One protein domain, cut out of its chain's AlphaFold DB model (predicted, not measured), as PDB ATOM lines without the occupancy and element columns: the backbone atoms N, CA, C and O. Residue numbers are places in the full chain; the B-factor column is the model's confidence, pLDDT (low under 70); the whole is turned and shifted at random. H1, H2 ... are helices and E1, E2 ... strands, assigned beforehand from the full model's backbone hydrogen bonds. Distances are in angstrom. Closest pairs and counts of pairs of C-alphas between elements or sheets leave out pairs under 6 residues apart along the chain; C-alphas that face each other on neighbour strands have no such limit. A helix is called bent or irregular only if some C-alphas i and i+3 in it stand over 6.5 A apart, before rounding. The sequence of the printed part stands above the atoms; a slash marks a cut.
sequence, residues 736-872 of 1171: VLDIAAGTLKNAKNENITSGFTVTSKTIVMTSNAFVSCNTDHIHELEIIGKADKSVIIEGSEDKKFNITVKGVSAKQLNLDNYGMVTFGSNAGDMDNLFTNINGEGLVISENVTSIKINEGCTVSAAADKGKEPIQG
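Overview. This is residues 736 to 872 of the 1171 residues of the protein "Flg_new_2 domain-containing protein" of Robinsoniella sp. RHS (UniProt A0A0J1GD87). What shape does the chain make? It is a short solenoid, a chain wound in stacked turns whose mostly parallel strands stand in three rows: E5, E7, E9 and E12; E4, E6, E8 and E11; and E10 and E13 beside the last part of E7. At one end the hairpin of E1 and E2 extends the first row beside E5, and E3 extends the second beside E4. What is it built of? The 137 printed residues have one named helix and thirteen named strands, in the order E1 to E4, H1, E5 to E13; 68 residues, under half, are in named elements, and the class is mostly strand. E3, E4, E6, E8 and E11 form a mixed sheet in that order, and the other eight strands a branched one. The whole is compact, with a radius of gyration of the C-alphas of 14.2 A and spans of 44 by 33 by 30 A.

Along the chain. Where do the first elements lie? E1 is residues 736 to 738, beginning at C-alpha 736 (103.238, 95.134, 187.604); E2 is 743 to 745, E3 756 to 758, E4 762 to 766, 13.1 A long, and H1 767 to 772. Which strands follow? E5 is 779 to 786, 23.5 A long, E6 790 to 794, E7 801 to 810, 21.2 A, E8 812 to 815 and E9 820 to 823. E10 is 830 to 834, E11 842 to 844, E12 850 to 853 and E13 857 to 861, ending at C-alpha 861 (120.530, 109.541, 188.509).

Arrangement. How is the branched sheet joined? E1 and E2 are an antiparallel hairpin, with N 736 and O 745 2.8 A apart; E1 is parallel to E5, with N 737 and O 782 at 2.8 A. E7, which bends by 91 degrees at residue 807, has parallel E5 on one side, N 804 and O 781 at 2.7 A, and on the other side parallel E9, N 822 and O 803 at 2.7 A, and E10, N 810 and O 833 at 3.0 A. E12 is parallel to E9, N 821 and O 850 at 2.9 A, and E13 to E10, N 832 and O 858 at 2.9 A. How does the other sheet stand to it? The two are a sandwich, two sheets face to face, their facing parts 9.8 A centre to centre. E3 and E4 are an antiparallel hairpin, N 757 and O 764 at 2.9 A; E4 and E6, N 763 and O 790 at 2.8 A, E6 and E8, N 791 and O 812 at 2.8 A, and E8 and E11, N 815 and O 843 at 2.9 A, are parallel. Where is H1? It only grazes both sheets, and it is irregular: C-alphas 769 and 772 are 7.5 A apart, with 0 of 2 O i to N i+4 pairs and 2 of 3 O i to N i+3 pairs within hydrogen-bond range.

Size, cuts and confidence. How large is it? The two C-alphas farthest apart, those of Asp 776 and Lys 865, are 45.0 A apart. Is it continuous and sure? The printed part has no cut and no long link. Its mean pLDDT is 74.2, and 48 residues are under 70: 772 to 778, 824 to 833, 835 to 841 and 849 to 872.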
ATOM      1  N   VAL A 736     101.808  95.297 187.894       90.81
ATOM      2  CA  VAL A 736     103.238  95.134 187.604       90.81
ATOM      3  C   VAL A 736     103.549  95.683 186.214       90.81
ATOM      4  O   VAL A 736     103.069  95.165 185.203       90.81
ATOM      5  N   LEU A 737     104.361  96.737 186.167       92.56
ATOM      6  CA  LEU A 737     104.925  97.334 184.964       92.56
ATOM      7  C   LEU A 737     106.331  96.777 184.717       92.56
ATOM      8  O   LEU A 737     107.281  97.135 185.414       92.56
ATOM      9  N   ASP A 738     106.471  95.956 183.679       91.25
ATOM     10  CA  ASP A 738     107.770  95.506 183.176       91.25
ATOM     11  C   ASP A 738     108.213  96.406 182.019       91.25
ATOM     12  O   ASP A 738     107.652  96.366 180.916       91.25
ATOM     13  N   ILE A 739     109.229  97.236 182.268       90.31
ATOM     14  CA  ILE A 739     109.716  98.202 181.281       90.31
ATOM     15  C   ILE A 739     110.589  97.561 180.196       90.31
ATOM     16  O   ILE A 739     110.693  98.127 179.107       90.31
ATOM     17  N   ALA A 740     111.187  96.393 180.461       88.06
ATOM     18  CA  ALA A 740     111.982  95.660 179.477       88.06
ATOM     19  C   ALA A 740     111.067  94.977 178.453       88.06
ATOM     20  O   ALA A 740     111.290  95.087 177.246       88.06
ATOM     21  N   ALA A 741     110.001  94.332 178.937       87.38
ATOM     22  CA  ALA A 741     108.976  93.724 178.091       87.38
ATOM     23  C   ALA A 741     108.018  94.760 177.477       87.38
ATOM     24  O   ALA A 741     107.386  94.494 176.454       87.38
ATOM     25  N   GLY A 742     107.898  95.946 178.083       88.75
ATOM     26  CA  GLY A 742     106.919  96.956 177.685       88.75
ATOM     27  C   GLY A 742     105.483  96.494 177.943       88.75
ATOM     28  O   GLY A 742     104.599  96.763 177.133       88.75
ATOM     29  N   THR A 743     105.253  95.777 179.044       91.12
ATOM     30  CA  THR A 743     103.948  95.204 179.405       91.12
ATOM     31  C   THR A 743     103.494  95.678 180.778       91.12
ATOM     32  O   THR A 743     104.315  95.808 181.683       91.12
ATOM     33  N   LEU A 744     102.183  95.853 180.947       91.38
ATOM     34  CA  LEU A 744     101.539  96.123 182.231       91.38
ATOM     35  C   LEU A 744     100.583  94.975 182.553       91.38
ATOM     36  O   LEU A 744      99.759  94.618 181.710       91.38
ATOM     37  N   LYS A 745     100.694  94.391 183.748       86.44
ATOM     38  CA  LYS A 745      99.891  93.233 184.156       86.44
ATOM     39  C   LYS A 745      99.311  93.376 185.554       86.44
ATOM     40  O   LYS A 745      99.843  94.126 186.360       86.44
ATOM     41  N   ASN A 746      98.233  92.658 185.851       83.00
ATOM     42  CA  ASN A 746      97.680  92.575 187.207       83.00
ATOM     43  C   ASN A 746      98.298  91.424 188.027       83.00
ATOM     44  O   ASN A 746      99.070  90.620 187.504       83.00
ATOM     45  N   ALA A 747      97.915  91.311 189.304       75.69
ATOM     46  CA  ALA A 747      98.351  90.233 190.203       75.69
ATOM     47  C   ALA A 747      98.017  88.810 189.696       75.69
ATOM     48  O   ALA A 747      98.643  87.840 190.116       75.69
ATOM     49  N   LYS A 748      97.072  88.681 188.754       75.25
ATOM     50  CA  LYS A 748      96.703  87.428 188.073       75.25
ATOM     51  C   LYS A 748      97.463  87.196 186.760       75.25
ATOM     52  O   LYS A 748      97.164  86.243 186.046       75.25
ATOM     53  N   ASN A 749      98.466  88.026 186.452       77.38
ATOM     54  CA  ASN A 749      99.298  87.971 185.243       77.38
ATOM     55  C   ASN A 749      98.541  88.270 183.926       77.38
ATOM     56  O   ASN A 749      99.008  87.918 182.840       77.38
ATOM     57  N   GLU A 750      97.393  88.949 183.996       78.12
ATOM     58  CA  GLU A 750      96.607  89.375 182.830       78.12
ATOM     59  C   GLU A 750      97.088  90.739 182.312       78.12
ATOM     60  O   GLU A 750      97.434  91.615 183.104       78.12
ATOM     61  N   ASN A 751      97.091  90.947 180.990       82.12
ATOM     62  CA  ASN A 751      97.558  92.197 180.375       82.12
ATOM     63  C   ASN A 751      96.552  93.348 180.553       82.12
ATOM     64  O   ASN A 751      95.384  93.221 180.187       82.12
ATOM     65  N   ILE A 752      97.038  94.506 181.001       82.12
ATOM     66  CA  ILE A 752      96.278  95.755 181.112       82.12
ATOM     67  C   ILE A 752      96.632  96.669 179.937       82.12
ATOM     68  O   ILE A 752      97.777  97.084 179.766       82.12
ATOM     69  N   THR A 753      95.635  96.993 179.117       81.75
ATOM     70  CA  THR A 753      95.791  97.880 177.950       81.75
ATOM     71  C   THR A 753      95.216  99.275 178.183       81.75
ATOM     72  O   THR A 753      95.585 100.229 177.501       81.75
ATOM     73  N   SER A 754      94.312  99.426 179.152       80.81
ATOM     74  CA  SER A 754      93.702 100.711 179.491       80.81
ATOM     75  C   SER A 754      94.712 101.630 180.171       80.81
ATOM     76  O   SER A 754      95.360 101.243 181.134       80.81
ATOM     77  N   GLY A 755      94.846 102.860 179.673       81.94
ATOM     78  CA  GLY A 755      95.737 103.854 180.269       81.94
ATOM     79  C   GLY A 755      97.233 103.541 180.151       81.94
ATOM     80  O   GLY A 755      98.012 104.217 180.813       81.94
ATOM     81  N   PHE A 756      97.635 102.568 179.326       93.00
ATOM     82  CA  PHE A 756      99.026 102.161 179.124       93.00
ATOM     83  C   PHE A 756      99.421 102.279 177.647       93.00
ATOM     84  O   PHE A 756      98.698 101.819 176.765       93.00
ATOM     85  N   THR A 757     100.547 102.928 177.346       89.94
ATOM     86  CA  THR A 757     101.038 103.126 175.971       89.94
ATOM     87  C   THR A 757     102.556 102.993 175.908       89.94
ATOM     88  O   THR A 757     103.279 103.578 176.713       89.94
ATOM     89  N   VAL A 758     103.055 102.272 174.901       89.56
ATOM     90  CA  VAL A 758     104.492 102.082 174.661       89.56
ATOM     91  C   VAL A 758     104.853 102.553 173.256       89.56
ATOM     92  O   VAL A 758     104.273 102.106 172.271       89.56
ATOM     93  N   THR A 759     105.849 103.434 173.154       90.19
ATOM     94  CA  THR A 759     106.440 103.881 171.884       90.19
ATOM     95  C   THR A 759     107.898 103.425 171.767       90.19
ATOM     96  O   THR A 759     108.445 102.754 172.651       90.19
ATOM     97  N   SER A 760     108.568 103.788 170.670       83.44
ATOM     98  CA  SER A 760     109.998 103.515 170.486       83.44
ATOM     99  C   SER A 760     110.896 104.272 171.473       83.44
ATOM    100  O   SER A 760     112.020 103.835 171.699       83.44
ATOM    101  N   LYS A 761     110.415 105.366 172.085       84.31
ATOM    102  CA  LYS A 761     111.205 106.225 172.989       84.31
ATOM    103  C   LYS A 761     110.638 106.348 174.406       84.31
ATOM    104  O   LYS A 761     111.395 106.669 175.317       84.31
ATOM    105  N   THR A 762     109.342 106.102 174.597       89.56
ATOM    106  CA  THR A 762     108.641 106.344 175.868       89.56
ATOM    107  C   THR A 762     107.724 105.191 176.272       89.56
ATOM    108  O   THR A 762     107.188 104.483 175.418       89.56
ATOM    109  N   ILE A 763     107.536 105.022 177.579       92.62
ATOM    110  CA  ILE A 763     106.506 104.189 178.209       92.62
ATOM    111  C   ILE A 763     105.664 105.126 179.071       92.62
ATOM    112  O   ILE A 763     106.224 105.838 179.899       92.62
ATOM    113  N   VAL A 764     104.350 105.148 178.860       91.81
ATOM    114  CA  VAL A 764     103.422 106.024 179.587       91.81
ATOM    115  C   VAL A 764     102.337 105.180 180.245       91.81
ATOM    116  O   VAL A 764     101.682 104.382 179.570       91.81
ATOM    117  N   MET A 765     102.141 105.368 181.549       91.94
ATOM    118  CA  MET A 765     101.025 104.808 182.308       91.94
ATOM    119  C   MET A 765     100.234 105.935 182.967       91.94
ATOM    120  O   MET A 765     100.811 106.786 183.631       91.94
ATOM    121  N   THR A 766      98.914 105.905 182.827       89.19
ATOM    122  CA  THR A 766      97.981 106.851 183.450       89.19
ATOM    123  C   THR A 766      97.164 106.159 184.541       89.19
ATOM    124  O   THR A 766      97.015 104.933 184.539       89.19
ATOM    125  N   SER A 767      96.543 106.934 185.430       81.00
ATOM    126  CA  SER A 767      95.645 106.438 186.487       81.00
ATOM    127  C   SER A 767      94.460 105.590 185.979       81.00
ATOM    128  O   SER A 767      93.870 104.811 186.735       81.00
ATOM    129  N   ASN A 768      94.134 105.660 184.682       82.31
ATOM    130  CA  ASN A 768      93.138 104.797 184.041       82.31
ATOM    131  C   ASN A 768      93.536 103.312 184.004       82.31
ATOM    132  O   ASN A 768      92.662 102.463 183.837       82.31
ATOM    133  N   ALA A 769      94.809 102.974 184.222       81.44
ATOM    134  CA  ALA A 769      95.245 101.589 184.394       81.44
ATOM    135  C   ALA A 769      94.568 100.888 185.586       81.44
ATOM    136  O   ALA A 769      94.370  99.677 185.561       81.44
ATOM    137  N   PHE A 770      94.131 101.649 186.595       77.62
ATOM    138  CA  PHE A 770      93.475 101.130 187.796       77.62
ATOM    139  C   PHE A 770      91.944 101.056 187.693       77.62
ATOM    140  O   PHE A 770      91.279 100.845 188.698       77.62
ATOM    141  N   VAL A 771      91.336 101.250 186.511       71.31
ATOM    142  CA  VAL A 771      89.862 101.166 186.337       71.31
ATOM    143  C   VAL A 771      89.292  99.806 186.765       71.31
ATOM    144  O   VAL A 771      88.143  99.741 187.188       71.31
ATOM    145  N   SER A 772      90.089  98.739 186.689       62.34
ATOM    146  CA  SER A 772      89.715  97.396 187.140       62.34
ATOM    147  C   SER A 772      90.040  97.114 188.615       62.34
ATOM    148  O   SER A 772      89.630  96.071 189.124       62.34
ATOM    149  N   CYS A 773      90.744  98.012 189.316       65.25
ATOM    150  CA  CYS A 773      90.954  97.914 190.761       65.25
ATOM    151  C   CYS A 773      89.819  98.626 191.525       65.25
ATOM    152  O   CYS A 773      89.155  99.521 191.006       65.25
ATOM    153  N   ASN A 774      89.575  98.211 192.769       58.88
ATOM    154  CA  ASN A 774      88.472  98.726 193.583       58.88
ATOM    155  C   ASN A 774      88.694 100.194 194.002       58.88
ATOM    156  O   ASN A 774      89.777 100.528 194.471       58.88
ATOM    157  N   THR A 775      87.663 101.034 193.883       57.69
ATOM    158  CA  THR A 775      87.686 102.480 194.169       57.69
ATOM    159  C   THR A 775      87.960 102.862 195.627       57.69
ATOM    160  O   THR A 775      88.294 104.016 195.879       57.69
ATOM    161  N   ASP A 776      87.847 101.926 196.574       54.31
ATOM    162  CA  ASP A 776      87.811 102.233 198.011       54.31
ATOM    163  C   ASP A 776      89.139 101.949 198.754       54.31
ATOM    164  O   ASP A 776      89.216 102.107 199.973       54.31
ATOM    165  N   HIS A 777      90.214 101.573 198.042       60.00
ATOM    166  CA  HIS A 777      91.559 101.387 198.615       60.00
ATOM    167  C   HIS A 777      92.645 102.165 197.873       60.00
ATOM    168  O   HIS A 777      92.520 102.492 196.696       60.00
ATOM    169  N   ILE A 778      93.763 102.402 198.567       65.38
ATOM    170  CA  ILE A 778      94.998 102.898 197.950       65.38
ATOM    171  C   ILE A 778      95.538 101.793 197.038       65.38
ATOM    172  O   ILE A 778      95.835 100.697 197.515       65.38
ATOM    173  N   HIS A 779      95.650 102.060 195.737       80.25
ATOM    174  CA  HIS A 779      96.166 101.066 194.795       80.25
ATOM    175  C   HIS A 779      97.693 100.928 194.894       80.25
ATOM    176  O   HIS A 779      98.375 101.800 195.431       80.25
ATOM    177  N   GLU A 780      98.252  99.854 194.338       84.62
ATOM    178  CA  GLU A 780      99.698  99.614 194.328       84.62
ATOM    179  C   GLU A 780     100.208  99.331 192.909       84.62
ATOM    180  O   GLU A 780      99.599  98.566 192.155       84.62
ATOM    181  N   LEU A 781     101.334  99.957 192.555       88.62
ATOM    182  CA  LEU A 781     102.091  99.752 191.322       88.62
ATOM    183  C   LEU A 781     103.487  99.230 191.652       88.62
ATOM    184  O   LEU A 781     104.195  99.823 192.458       88.62
ATOM    185  N   GLU A 782     103.924  98.197 190.952       90.50
ATOM    186  CA  GLU A 782     105.294  97.709 190.957       90.50
ATOM    187  C   GLU A 782     105.951  97.975 189.599       90.50
ATOM    188  O   GLU A 782     105.368  97.672 188.562       90.50
ATOM    189  N   ILE A 783     107.158  98.543 189.587       91.06
ATOM    190  CA  ILE A 783     107.933  98.812 188.369       91.06
ATOM    191  C   ILE A 783     109.216  97.986 188.408       91.06
ATOM    192  O   ILE A 783     109.987  98.099 189.362       91.06
ATOM    193  N   ILE A 784     109.453  97.195 187.361       89.56
ATOM    194  CA  ILE A 784     110.617  96.310 187.209       89.56
ATOM    195  C   ILE A 784     111.241  96.431 185.814       89.56
ATOM    196  O   ILE A 784     110.576  96.811 184.849       89.56
ATOM    197  N   GLY A 785     112.513  96.042 185.695       84.88
ATOM    198  CA  GLY A 785     113.190  95.821 184.412       84.88
ATOM    199  C   GLY A 785     114.118  96.955 183.961       84.88
ATOM    200  O   GLY A 785     114.257  97.986 184.612       84.88
ATOM    201  N   LYS A 786     114.791  96.760 182.821       86.81
ATOM    202  CA  LYS A 786     115.780  97.702 182.264       86.81
ATOM    203  C   LYS A 786     115.440  98.038 180.811       86.81
ATOM    204  O   LYS A 786     115.286  97.124 180.005       86.81
ATOM    205  N   ALA A 787     115.345  99.320 180.461       84.38
ATOM    206  CA  ALA A 787     115.028  99.767 179.103       84.38
ATOM    207  C   ALA A 787     115.664 101.120 178.749       84.38
ATOM    208  O   ALA A 787     115.679 102.043 179.549       84.38
ATOM    209  N   ASP A 788     116.091 101.302 177.499       86.69
ATOM    210  CA  ASP A 788     116.660 102.571 177.005       86.69
ATOM    211  C   ASP A 788     115.576 103.615 176.618       86.69
ATOM    212  O   ASP A 788     115.630 104.256 175.563       86.69
ATOM    213  N   LYS A 789     114.534 103.760 177.451       86.62
ATOM    214  CA  LYS A 789     113.342 104.606 177.220       86.62
ATOM    215  C   LYS A 789     113.054 105.517 178.415       86.62
ATOM    216  O   LYS A 789     113.510 105.242 179.522       86.62
ATOM    217  N   SER A 790     112.284 106.583 178.201       87.94
ATOM    218  CA  SER A 790     111.714 107.375 179.304       87.94
ATOM    219  C   SER A 790     110.412 106.738 179.793       87.94
ATOM    220  O   SER A 790     109.540 106.432 178.980       87.94
ATOM    221  N   VAL A 791     110.272 106.546 181.100       90.69
ATOM    222  CA  VAL A 791     109.096 105.970 181.759       90.69
ATOM    223  C   VAL A 791     108.356 107.092 182.478       90.69
ATOM    224  O   VAL A 791     108.946 107.786 183.301       90.69
ATOM    225  N   ILE A 792     107.085 107.293 182.145       91.62
ATOM    226  CA  ILE A 792     106.248 108.373 182.671       91.62
ATOM    227  C   ILE A 792     105.021 107.753 183.330       91.62
ATOM    228  O   ILE A 792     104.264 107.027 182.683       91.62
ATOM    229  N   ILE A 793     104.842 108.040 184.615       91.94
ATOM    230  CA  ILE A 793     103.694 107.624 185.410       91.94
ATOM    231  C   ILE A 793     102.878 108.866 185.755       91.94
ATOM    232  O   ILE A 793     103.377 109.749 186.446       91.94
ATOM    233  N   GLU A 794     101.642 108.917 185.266       88.06
ATOM    234  CA  GLU A 794     100.718 110.037 185.437       88.06
ATOM    235  C   GLU A 794      99.572 109.649 186.379       88.06
ATOM    236  O   GLU A 794      98.746 108.775 186.083       88.06
ATOM    237  N   GLY A 795      99.526 110.305 187.533       80.12
ATOM    238  CA  GLY A 795      98.519 110.109 188.567       80.12
ATOM    239  C   GLY A 795      97.346 111.078 188.453       80.12
ATOM    240  O   GLY A 795      97.327 111.995 187.640       80.12
ATOM    241  N   SER A 796      96.330 110.869 189.286       78.19
ATOM    242  CA  SER A 796      95.190 111.780 189.440       78.19
ATOM    243  C   SER A 796      94.729 111.764 190.896       78.19
ATOM    244  O   SER A 796      94.839 110.730 191.557       78.19
ATOM    245  N   GLU A 797      94.199 112.884 191.396       74.06
ATOM    246  CA  GLU A 797      93.667 112.992 192.764       74.06
ATOM    247  C   GLU A 797      92.573 111.958 193.064       74.06
ATOM    248  O   GLU A 797      92.489 111.468 194.194       74.06
ATOM    249  N   ASP A 798      91.791 111.592 192.044       72.06
ATOM    250  CA  ASP A 798      90.673 110.648 192.147       72.06
ATOM    251  C   ASP A 798      91.135 109.192 192.308       72.06
ATOM    252  O   ASP A 798      90.369 108.339 192.751       72.06
ATOM    253  N   LYS A 799      92.384 108.882 191.936       74.56
ATOM    254  CA  LYS A 799      92.943 107.524 191.959       74.56
ATOM    255  C   LYS A 799      94.347 107.538 192.539       74.56
ATOM    256  O   LYS A 799      95.343 107.633 191.820       74.56
ATOM    257  N   LYS A 800      94.405 107.433 193.864       80.62
ATOM    258  CA  LYS A 800      95.640 107.446 194.654       80.62
ATOM    259  C   LYS A 800      96.285 106.065 194.677       80.62
ATOM    260  O   LYS A 800      95.605 105.064 194.899       80.62
ATOM    261  N   PHE A 801      97.599 106.013 194.476       84.69
ATOM    262  CA  PHE A 801      98.337 104.754 194.476       84.69
ATOM    263  C   PHE A 801      99.771 104.909 194.970       84.69
ATOM    264  O   PHE A 801     100.393 105.959 194.800       84.69
ATOM    265  N   ASN A 802     100.290 103.845 195.575       85.38
ATOM    266  CA  ASN A 802     101.684 103.717 195.968       85.38
ATOM    267  C   ASN A 802     102.491 103.077 194.834       85.38
ATOM    268  O   ASN A 802     101.976 102.233 194.103       85.38
ATOM    269  N   ILE A 803     103.759 103.458 194.703       88.38
ATOM    270  CA  ILE A 803     104.684 102.896 193.716       88.38
ATOM    271  C   ILE A 803     105.809 102.169 194.442       88.38
ATOM    272  O   ILE A 803     106.400 102.717 195.366       88.38
ATOM    273  N   THR A 804     106.151 100.969 193.982       86.75
ATOM    274  CA  THR A 804     107.357 100.238 194.368       86.75
ATOM    275  C   THR A 804     108.249 100.046 193.144       86.75
ATOM    276  O   THR A 804     107.852  99.411 192.174       86.75
ATOM    277  N   VAL A 805     109.462 100.590 193.171       84.06
ATOM    278  CA  VAL A 805     110.451 100.522 192.088       84.06
ATOM    279  C   VAL A 805     111.503  99.474 192.447       84.06
ATOM    280  O   VAL A 805     112.158  99.590 193.481       84.06
ATOM    281  N   LYS A 806     111.676  98.448 191.612       83.62
ATOM    282  CA  LYS A 806     112.553  97.300 191.882       83.62
ATOM    283  C   LYS A 806     113.530  97.071 190.721       83.62
ATOM    284  O   LYS A 806     113.175  96.492 189.697       83.62
ATOM    285  N   GLY A 807     114.770  97.536 190.886       73.44
ATOM    286  CA  GLY A 807     115.875  97.257 189.957       73.44
ATOM    287  C   GLY A 807     115.691  97.874 188.574       73.44
ATOM    288  O   GLY A 807     115.968  97.230 187.560       73.44
ATOM    289  N   VAL A 808     115.180  99.105 188.536       82.75
ATOM    290  CA  VAL A 808     114.781  99.789 187.309       82.75
ATOM    291  C   VAL A 808     115.941 100.572 186.707       82.75
ATOM    292  O   VAL A 808     116.505 101.457 187.346       82.75
ATOM    293  N   SER A 809     116.270 100.301 185.442       81.69
ATOM    294  CA  SER A 809     117.198 101.139 184.666       81.69
ATOM    295  C   SER A 809     116.490 101.759 183.465       81.69
ATOM    296  O   SER A 809     116.002 101.026 182.607       81.69
ATOM    297  N   ALA A 810     116.425 103.088 183.391       83.12
ATOM    298  CA  ALA A 810     115.721 103.814 182.331       83.12
ATOM    299  C   ALA A 810     116.493 105.063 181.877       83.12
ATOM    300  O   ALA A 810     117.391 105.524 182.576       83.12
ATOM    301  N   LYS A 811     116.142 105.673 180.733       82.00
ATOM    302  CA  LYS A 811     116.679 107.013 180.413       82.00
ATOM    303  C   LYS A 811     116.205 108.019 181.445       82.00
ATOM    304  O   LYS A 811     117.009 108.753 181.997       82.00
ATOM    305  N   GLN A 812     114.907 108.021 181.707       82.31
ATOM    306  CA  GLN A 812     114.266 108.910 182.661       82.31
ATOM    307  C   GLN A 812     113.115 108.167 183.334       82.31
ATOM    308  O   GLN A 812     112.419 107.411 182.658       82.31
ATOM    309  N   LEU A 813     112.894 108.406 184.625       85.69
ATOM    310  CA  LEU A 813     111.698 107.966 185.342       85.69
ATOM    311  C   LEU A 813     110.977 109.193 185.902       85.69
ATOM    312  O   LEU A 813     111.554 109.938 186.688       85.69
ATOM    313  N   ASN A 814     109.736 109.410 185.474       88.06
ATOM    314  CA  ASN A 814     108.863 110.461 185.979       88.06
ATOM    315  C   ASN A 814     107.728 109.829 186.788       88.06
ATOM    316  O   ASN A 814     106.974 109.013 186.251       88.06
ATOM    317  N   LEU A 815     107.650 110.179 188.069       86.12
ATOM    318  CA  LEU A 815     106.691 109.649 189.027       86.12
ATOM    319  C   LEU A 815     105.754 110.758 189.495       86.12
ATOM    320  O   LEU A 815     106.129 111.603 190.310       86.12
ATOM    321  N   ASP A 816     104.515 110.710 189.021       83.38
ATOM    322  CA  ASP A 816     103.415 111.500 189.554       83.38
ATOM    323  C   ASP A 816     102.368 110.560 190.149       83.38
ATOM    324  O   ASP A 816     101.550 109.979 189.442       83.38
ATOM    325  N   ASN A 817     102.426 110.353 191.465       80.50
ATOM    326  CA  ASN A 817     101.431 109.572 192.189       80.50
ATOM    327  C   ASN A 817     101.015 110.280 193.473       80.50
ATOM    328  O   ASN A 817     101.844 110.750 194.244       80.50
ATOM    329  N   TYR A 818      99.714 110.276 193.746       78.69
ATOM    330  CA  TYR A 818      99.131 110.822 194.972       78.69
ATOM    331  C   TYR A 818      99.250 109.813 196.133       78.69
ATOM    332  O   TYR A 818      98.258 109.463 196.773       78.69
ATOM    333  N   GLY A 819     100.460 109.290 196.365       73.38
ATOM    334  CA  GLY A 819     100.759 108.221 197.325       73.38
ATOM    335  C   GLY A 819     102.246 108.134 197.677       73.38
ATOM    336  O   GLY A 819     102.987 109.102 197.507       73.38
ATOM    337  N   MET A 820     102.687 107.017 198.250       72.75
ATOM    338  CA  MET A 820     104.082 106.782 198.651       72.75
ATOM    339  C   MET A 820     104.879 106.130 197.515       72.75
ATOM    340  O   MET A 820     104.350 105.279 196.804       72.75
ATOM    341  N   VAL A 821     106.158 106.480 197.369       77.25
ATOM    342  CA  VAL A 821     107.109 105.792 196.479       77.25
ATOM    343  C   VAL A 821     108.118 105.011 197.318       77.25
ATOM    344  O   VAL A 821     108.715 105.557 198.238       77.25
ATOM    345  N   THR A 822     108.338 103.740 197.001       77.38
ATOM    346  CA  THR A 822     109.317 102.868 197.659       77.38
ATOM    347  C   THR A 822     110.315 102.331 196.638       77.38
ATOM    348  O   THR A 822     109.908 101.796 195.617       77.38
ATOM    349  N   PHE A 823     111.615 102.426 196.902       75.00
ATOM    350  CA  PHE A 823     112.663 101.788 196.097       75.00
ATOM    351  C   PHE A 823     113.158 100.510 196.794       75.00
ATOM    352  O   PHE A 823     113.527 100.558 197.966       75.00
ATOM    353  N   GLY A 824     113.170  99.378 196.084       63.47
ATOM    354  CA  GLY A 824     113.645  98.065 196.548       63.47
ATOM    355  C   GLY A 824     112.567  97.155 197.164       63.47
ATOM    356  O   GLY A 824     111.516  97.617 197.604       63.47
ATOM    357  N   SER A 825     112.835  95.843 197.230       61.34
ATOM    358  CA  SER A 825     112.031  94.831 197.952       61.34
ATOM    359  C   SER A 825     112.872  94.098 199.001       61.34
ATOM    360  O   SER A 825     114.091  94.135 198.917       61.34
ATOM    361  N   ASN A 826     112.242  93.388 199.946       51.69
ATOM    362  CA  ASN A 826     112.890  92.713 201.090       51.69
ATOM    363  C   ASN A 826     113.896  91.575 200.740       51.69
ATOM    364  O   ASN A 826     114.225  90.775 201.612       51.69
ATOM    365  N   ALA A 827     114.370  91.454 199.495       39.72
ATOM    366  CA  ALA A 827     115.307  90.420 199.059       39.72
ATOM    367  C   ALA A 827     116.214  90.911 197.910       39.72
ATOM    368  O   ALA A 827     115.736  91.054 196.788       39.72
ATOM    369  N   GLY A 828     117.512  91.089 198.198       47.81
ATOM    370  CA  GLY A 828     118.628  91.098 197.234       47.81
ATOM    371  C   GLY A 828     118.826  92.365 196.388       47.81
ATOM    372  O   GLY A 828     117.874  92.921 195.852       47.81
ATOM    373  N   ASP A 829     120.088  92.792 196.260       50.25
ATOM    374  CA  ASP A 829     120.543  94.049 195.645       50.25
ATOM    375  C   ASP A 829     119.919  94.352 194.270       50.25
ATOM    376  O   ASP A 829     120.034  93.581 193.313       50.25
ATOM    377  N   MET A 830     119.287  95.522 194.156       56.81
ATOM    378  CA  MET A 830     118.655  96.005 192.929       56.81
ATOM    379  C   MET A 830     119.035  97.469 192.675       56.81
ATOM    380  O   MET A 830     118.393  98.388 193.184       56.81
ATOM    381  N   ASP A 831     120.081  97.686 191.876       61.78
ATOM    382  CA  ASP A 831     120.516  99.026 191.467       61.78
ATOM    383  C   ASP A 831     119.489  99.679 190.532       61.78
ATOM    384  O   ASP A 831     119.139  99.123 189.484       61.78
ATOM    385  N   ASN A 832     119.025 100.883 190.883       60.62
ATOM    386  CA  ASN A 832     118.189 101.706 190.009       60.62
ATOM    387  C   ASN A 832     119.044 102.795 189.358       60.62
ATOM    388  O   ASN A 832     119.742 103.533 190.055       60.62
ATOM    389  N   LEU A 833     118.986 102.903 188.029       66.56
ATOM    390  CA  LEU A 833     119.883 103.759 187.250       66.56
ATOM    391  C   LEU A 833     119.115 104.577 186.204       66.56
ATOM    392  O   LEU A 833     118.482 104.012 185.312       66.56
ATOM    393  N   PHE A 834     119.231 105.902 186.271       71.81
ATOM    394  CA  PHE A 834     118.565 106.827 185.352       71.81
ATOM    395  C   PHE A 834     119.574 107.741 184.650       71.81
ATOM    396  O   PHE A 834     120.223 108.561 185.296       71.81
ATOM    397  N   THR A 835     119.745 107.586 183.334       55.62
ATOM    398  CA  THR A 835     120.903 108.142 182.595       55.62
ATOM    399  C   THR A 835     120.532 109.149 181.506       55.62
ATOM    400  O   THR A 835     121.086 109.107 180.403       55.62
ATOM    401  N   ASN A 836     119.571 110.041 181.753       59.31
ATOM    402  CA  ASN A 836     119.161 111.022 180.750       59.31
ATOM    403  C   ASN A 836     120.275 112.043 180.494       59.31
ATOM    404  O   ASN A 836     120.427 113.026 181.210       59.31
ATOM    405  N   ILE A 837     121.015 111.851 179.407       53.22
ATOM    406  CA  ILE A 837     122.094 112.762 179.019       53.22
ATOM    407  C   ILE A 837     121.589 114.146 178.577       53.22
ATOM    408  O   ILE A 837     122.362 115.082 178.557       53.22
ATOM    409  N   ASN A 838     120.301 114.316 178.244       54.22
ATOM    410  CA  ASN A 838     119.774 115.582 177.708       54.22
ATOM    411  C   ASN A 838     118.841 116.332 178.686       54.22
ATOM    412  O   ASN A 838     118.329 117.409 178.354       54.22
ATOM    413  N   GLY A 839     118.611 115.811 179.897       58.38
ATOM    414  CA  GLY A 839     117.623 116.327 180.855       58.38
ATOM    415  C   GLY A 839     117.718 115.682 182.241       58.38
ATOM    416  O   GLY A 839     118.760 115.156 182.604       58.38
ATOM    417  N   GLU A 840     116.637 115.750 183.017       60.03
ATOM    418  CA  GLU A 840     116.533 115.152 184.358       60.03
ATOM    419  C   GLU A 840     116.427 113.621 184.274       60.03
ATOM    420  O   GLU A 840     115.747 113.089 183.387       60.03
ATOM    421  N   GLY A 841     117.102 112.911 185.184       64.44
ATOM    422  CA  GLY A 841     117.105 111.445 185.242       64.44
ATOM    423  C   GLY A 841     115.936 110.881 186.055       64.44
ATOM    424  O   GLY A 841     115.234 109.987 185.585       64.44
ATOM    425  N   LEU A 842     115.678 111.429 187.243       74.19
ATOM    426  CA  LEU A 842     114.545 111.053 188.094       74.19
ATOM    427  C   LEU A 842     113.715 112.296 188.426       74.19
ATOM    428  O   LEU A 842     114.210 113.239 189.037       74.19
ATOM    429  N   VAL A 843     112.446 112.288 188.033       75.44
ATOM    430  CA  VAL A 843     111.502 113.377 188.293       75.44
ATOM    431  C   VAL A 843     110.442 112.864 189.250       75.44
ATOM    432  O   VAL A 843     109.808 111.843 188.985       75.44
ATOM    433  N   ILE A 844     110.277 113.554 190.374       75.75
ATOM    434  CA  ILE A 844     109.282 113.226 191.391       75.75
ATOM    435  C   ILE A 844     108.330 114.412 191.485       75.75
ATOM    436  O   ILE A 844     108.754 115.541 191.694       75.75
ATOM    437  N   SER A 845     107.041 114.164 191.306       74.38
ATOM    438  CA  SER A 845     106.006 115.187 191.441       74.38
ATOM    439  C   SER A 845     105.853 115.672 192.887       74.38
ATOM    440  O   SER A 845     106.056 114.916 193.837       74.38
ATOM    441  N   GLU A 846     105.391 116.913 193.061       72.31
ATOM    442  CA  GLU A 846     104.992 117.463 194.367       72.31
ATOM    443  C   GLU A 846     103.815 116.710 195.017       72.31
ATOM    444  O   GLU A 846     103.596 116.811 196.226       72.31
ATOM    445  N   ASN A 847     103.083 115.913 194.230       74.00
ATOM    446  CA  ASN A 847     101.955 115.102 194.690       74.00
ATOM    447  C   ASN A 847     102.383 113.842 195.464       74.00
ATOM    448  O   ASN A 847     101.558 113.222 196.144       74.00
ATOM    449  N   VAL A 848     103.666 113.468 195.396       72.81
ATOM    450  CA  VAL A 848     104.211 112.308 196.109       72.81
ATOM    451  C   VAL A 848     104.265 112.590 197.610       72.81
ATOM    452  O   VAL A 848     104.920 113.514 198.086       72.81
ATOM    453  N   THR A 849     103.575 111.759 198.389       66.75
ATOM    454  CA  THR A 849     103.369 111.995 199.829       66.75
ATOM    455  C   THR A 849     104.576 111.625 200.693       66.75
ATOM    456  O   THR A 849     104.781 112.217 201.752       66.75
ATOM    457  N   SER A 850     105.362 110.631 200.270       60.19
ATOM    458  CA  SER A 850     106.589 110.184 200.943       60.19
ATOM    459  C   SER A 850     107.427 109.293 200.022       60.19
ATOM    460  O   SER A 850     106.893 108.662 199.111       60.19
ATOM    461  N   ILE A 851     108.741 109.239 200.269       65.81
ATOM    462  CA  ILE A 851     109.685 108.369 199.557       65.81
ATOM    463  C   ILE A 851     110.420 107.501 200.578       65.81
ATOM    464  O   ILE A 851     110.949 108.019 201.561       65.81
ATOM    465  N   LYS A 852     110.482 106.195 200.326       64.50
ATOM    466  CA  LYS A 852     111.221 105.209 201.117       64.50
ATOM    467  C   LYS A 852     112.247 104.501 200.231       64.50
ATOM    468  O   LYS A 852     111.926 104.116 199.114       64.50
ATOM    469  N   ILE A 853     113.465 104.290 200.722       65.31
ATOM    470  CA  ILE A 853     114.471 103.439 200.070       65.31
ATOM    471  C   ILE A 853     114.741 102.272 201.015       65.31
ATOM    472  O   ILE A 853     115.074 102.484 202.178       65.31
ATOM    473  N   ASN A 854     114.501 101.051 200.546       57.16
ATOM    474  CA  ASN A 854     114.668  99.846 201.342       57.16
ATOM    475  C   ASN A 854     116.142  99.425 201.413       57.16
ATOM    476  O   ASN A 854     116.964  99.747 200.553       57.16
ATOM    477  N   GLU A 855     116.445  98.688 202.475       49.62
ATOM    478  CA  GLU A 855     117.744  98.100 202.786       49.62
ATOM    479  C   GLU A 855     118.342  97.357 201.563       49.62
ATOM    480  O   GLU A 855     117.664  96.529 200.960       49.62
ATOM    481  N   GLY A 856     119.590  97.668 201.172       50.25
ATOM    482  CA  GLY A 856     120.276  97.036 200.024       50.25
ATOM    483  C   GLY A 856     119.954  97.621 198.635       50.25
ATOM    484  O   GLY A 856     120.446  97.128 197.624       50.25
ATOM    485  N   CYS A 857     119.144  98.680 198.550       56.06
ATOM    486  CA  CYS A 857     118.785  99.325 197.284       56.06
ATOM    487  C   CYS A 857     119.635 100.580 197.011       56.06
ATOM    488  O   CYS A 857     119.762 101.445 197.880       56.06
ATOM    489  N   THR A 858     120.141 100.743 195.781       57.12
ATOM    490  CA  THR A 858     120.770 101.998 195.325       57.12
ATOM    491  C   THR A 858     119.873 102.728 194.319       57.12
ATOM    492  O   THR A 858     119.132 102.108 193.547       57.12
ATOM    493  N   VAL A 859     119.906 104.064 194.337       60.12
ATOM    494  CA  VAL A 859     119.213 104.924 193.365       60.12
ATOM    495  C   VAL A 859     120.218 105.932 192.823       60.12
ATOM    496  O   VAL A 859     120.700 106.789 193.560       60.12
ATOM    497  N   SER A 860     120.540 105.819 191.537       57.38
ATOM    498  CA  SER A 860     121.515 106.663 190.844       57.38
ATOM    499  C   SER A 860     120.850 107.393 189.678       57.38
ATOM    500  O   SER A 860     120.249 106.762 188.809       57.38
ATOM    501  N   ALA A 861     120.985 108.717 189.627       56.53
ATOM    502  CA  ALA A 861     120.530 109.541 188.509       56.53
ATOM    503  C   ALA A 861     121.684 110.421 188.011       56.53
ATOM    504  O   ALA A 861     122.380 111.046 188.810       56.53
ATOM    505  N   ALA A 862     121.892 110.462 186.695       53.22
ATOM    506  CA  ALA A 862     122.924 111.268 186.049       53.22
ATOM    507  C   ALA A 862     122.287 112.321 185.133       53.22
ATOM    508  O   ALA A 862     121.319 112.023 184.434       53.22
ATOM    509  N   ALA A 863     122.854 113.530 185.130       53.00
ATOM    510  CA  ALA A 863     122.466 114.633 184.254       53.00
ATOM    511  C   ALA A 863     123.698 115.405 183.756       53.00
ATOM    512  O   ALA A 863     124.782 115.334 184.341       53.00
ATOM    513  N   ASP A 864     123.511 116.156 182.673       52.97
ATOM    514  CA  ASP A 864     124.524 117.044 182.107       52.97
ATOM    515  C   ASP A 864     124.904 118.195 183.055       52.97
ATOM    516  O   ASP A 864     124.122 118.659 183.890       52.97
ATOM    517  N   LYS A 865     126.128 118.709 182.885       46.78
ATOM    518  CA  LYS A 865     126.697 119.792 183.698       46.78
ATOM    519  C   LYS A 865     125.789 121.034 183.688       46.78
ATOM    520  O   LYS A 865     125.660 121.702 182.666       46.78
ATOM    521  N   GLY A 866     125.221 121.374 184.848       50.94
ATOM    522  CA  GLY A 866     124.344 122.540 185.036       50.94
ATOM    523  C   GLY A 866     122.843 122.231 185.097       50.94
ATOM    524  O   GLY A 866     122.055 123.169 185.176       50.94
ATOM    525  N   LYS A 867     122.441 120.952 185.072       53.88
ATOM    526  CA  LYS A 867     121.066 120.506 185.345       53.88
ATOM    527  C   LYS A 867     121.011 119.653 186.613       53.88
ATOM    528  O   LYS A 867     121.966 118.949 186.926       53.88
ATOM    529  N   GLU A 868     119.878 119.703 187.310       55.66
ATOM    530  CA  GLU A 868     119.632 118.873 188.491       55.66
ATOM    531  C   GLU A 868     119.315 117.424 188.068       55.66
ATOM    532  O   GLU A 868     118.400 117.215 187.267       55.66
ATOM    533  N   PRO A 869     120.040 116.408 188.574       54.22
ATOM    534  CA  PRO A 869     119.785 115.007 188.233       54.22
ATOM    535  C   PRO A 869     118.477 114.466 188.830       54.22
ATOM    536  O   PRO A 869     117.921 113.501 188.295       54.22
ATOM    537  N   ILE A 870     117.986 115.095 189.905       61.88
ATOM    538  CA  ILE A 870     116.726 114.782 190.587       61.88
ATOM    539  C   ILE A 870     115.963 116.086 190.862       61.88
ATOM    540  O   ILE A 870     116.547 117.030 191.388       61.88
ATOM    541  N   GLN A 871     114.663 116.138 190.558       61.75
ATOM    542  CA  GLN A 871     113.796 117.293 190.854       61.75
ATOM    543  C   GLN A 871     112.550 116.916 191.675       61.75
ATOM    544  O   GLN A 871     112.086 115.779 191.607       61.75
ATOM    545  N   GLY A 872     112.022 117.893 192.439       57.25
ATOM    546  CA  GLY A 872     110.713 117.826 193.116       57.25
ATOM    547  C   GLY A 872     110.685 117.489 194.615       57.25
ATOM    548  O   GLY A 872     109.618 117.278 195.178       57.25
TER     549      GLY A 872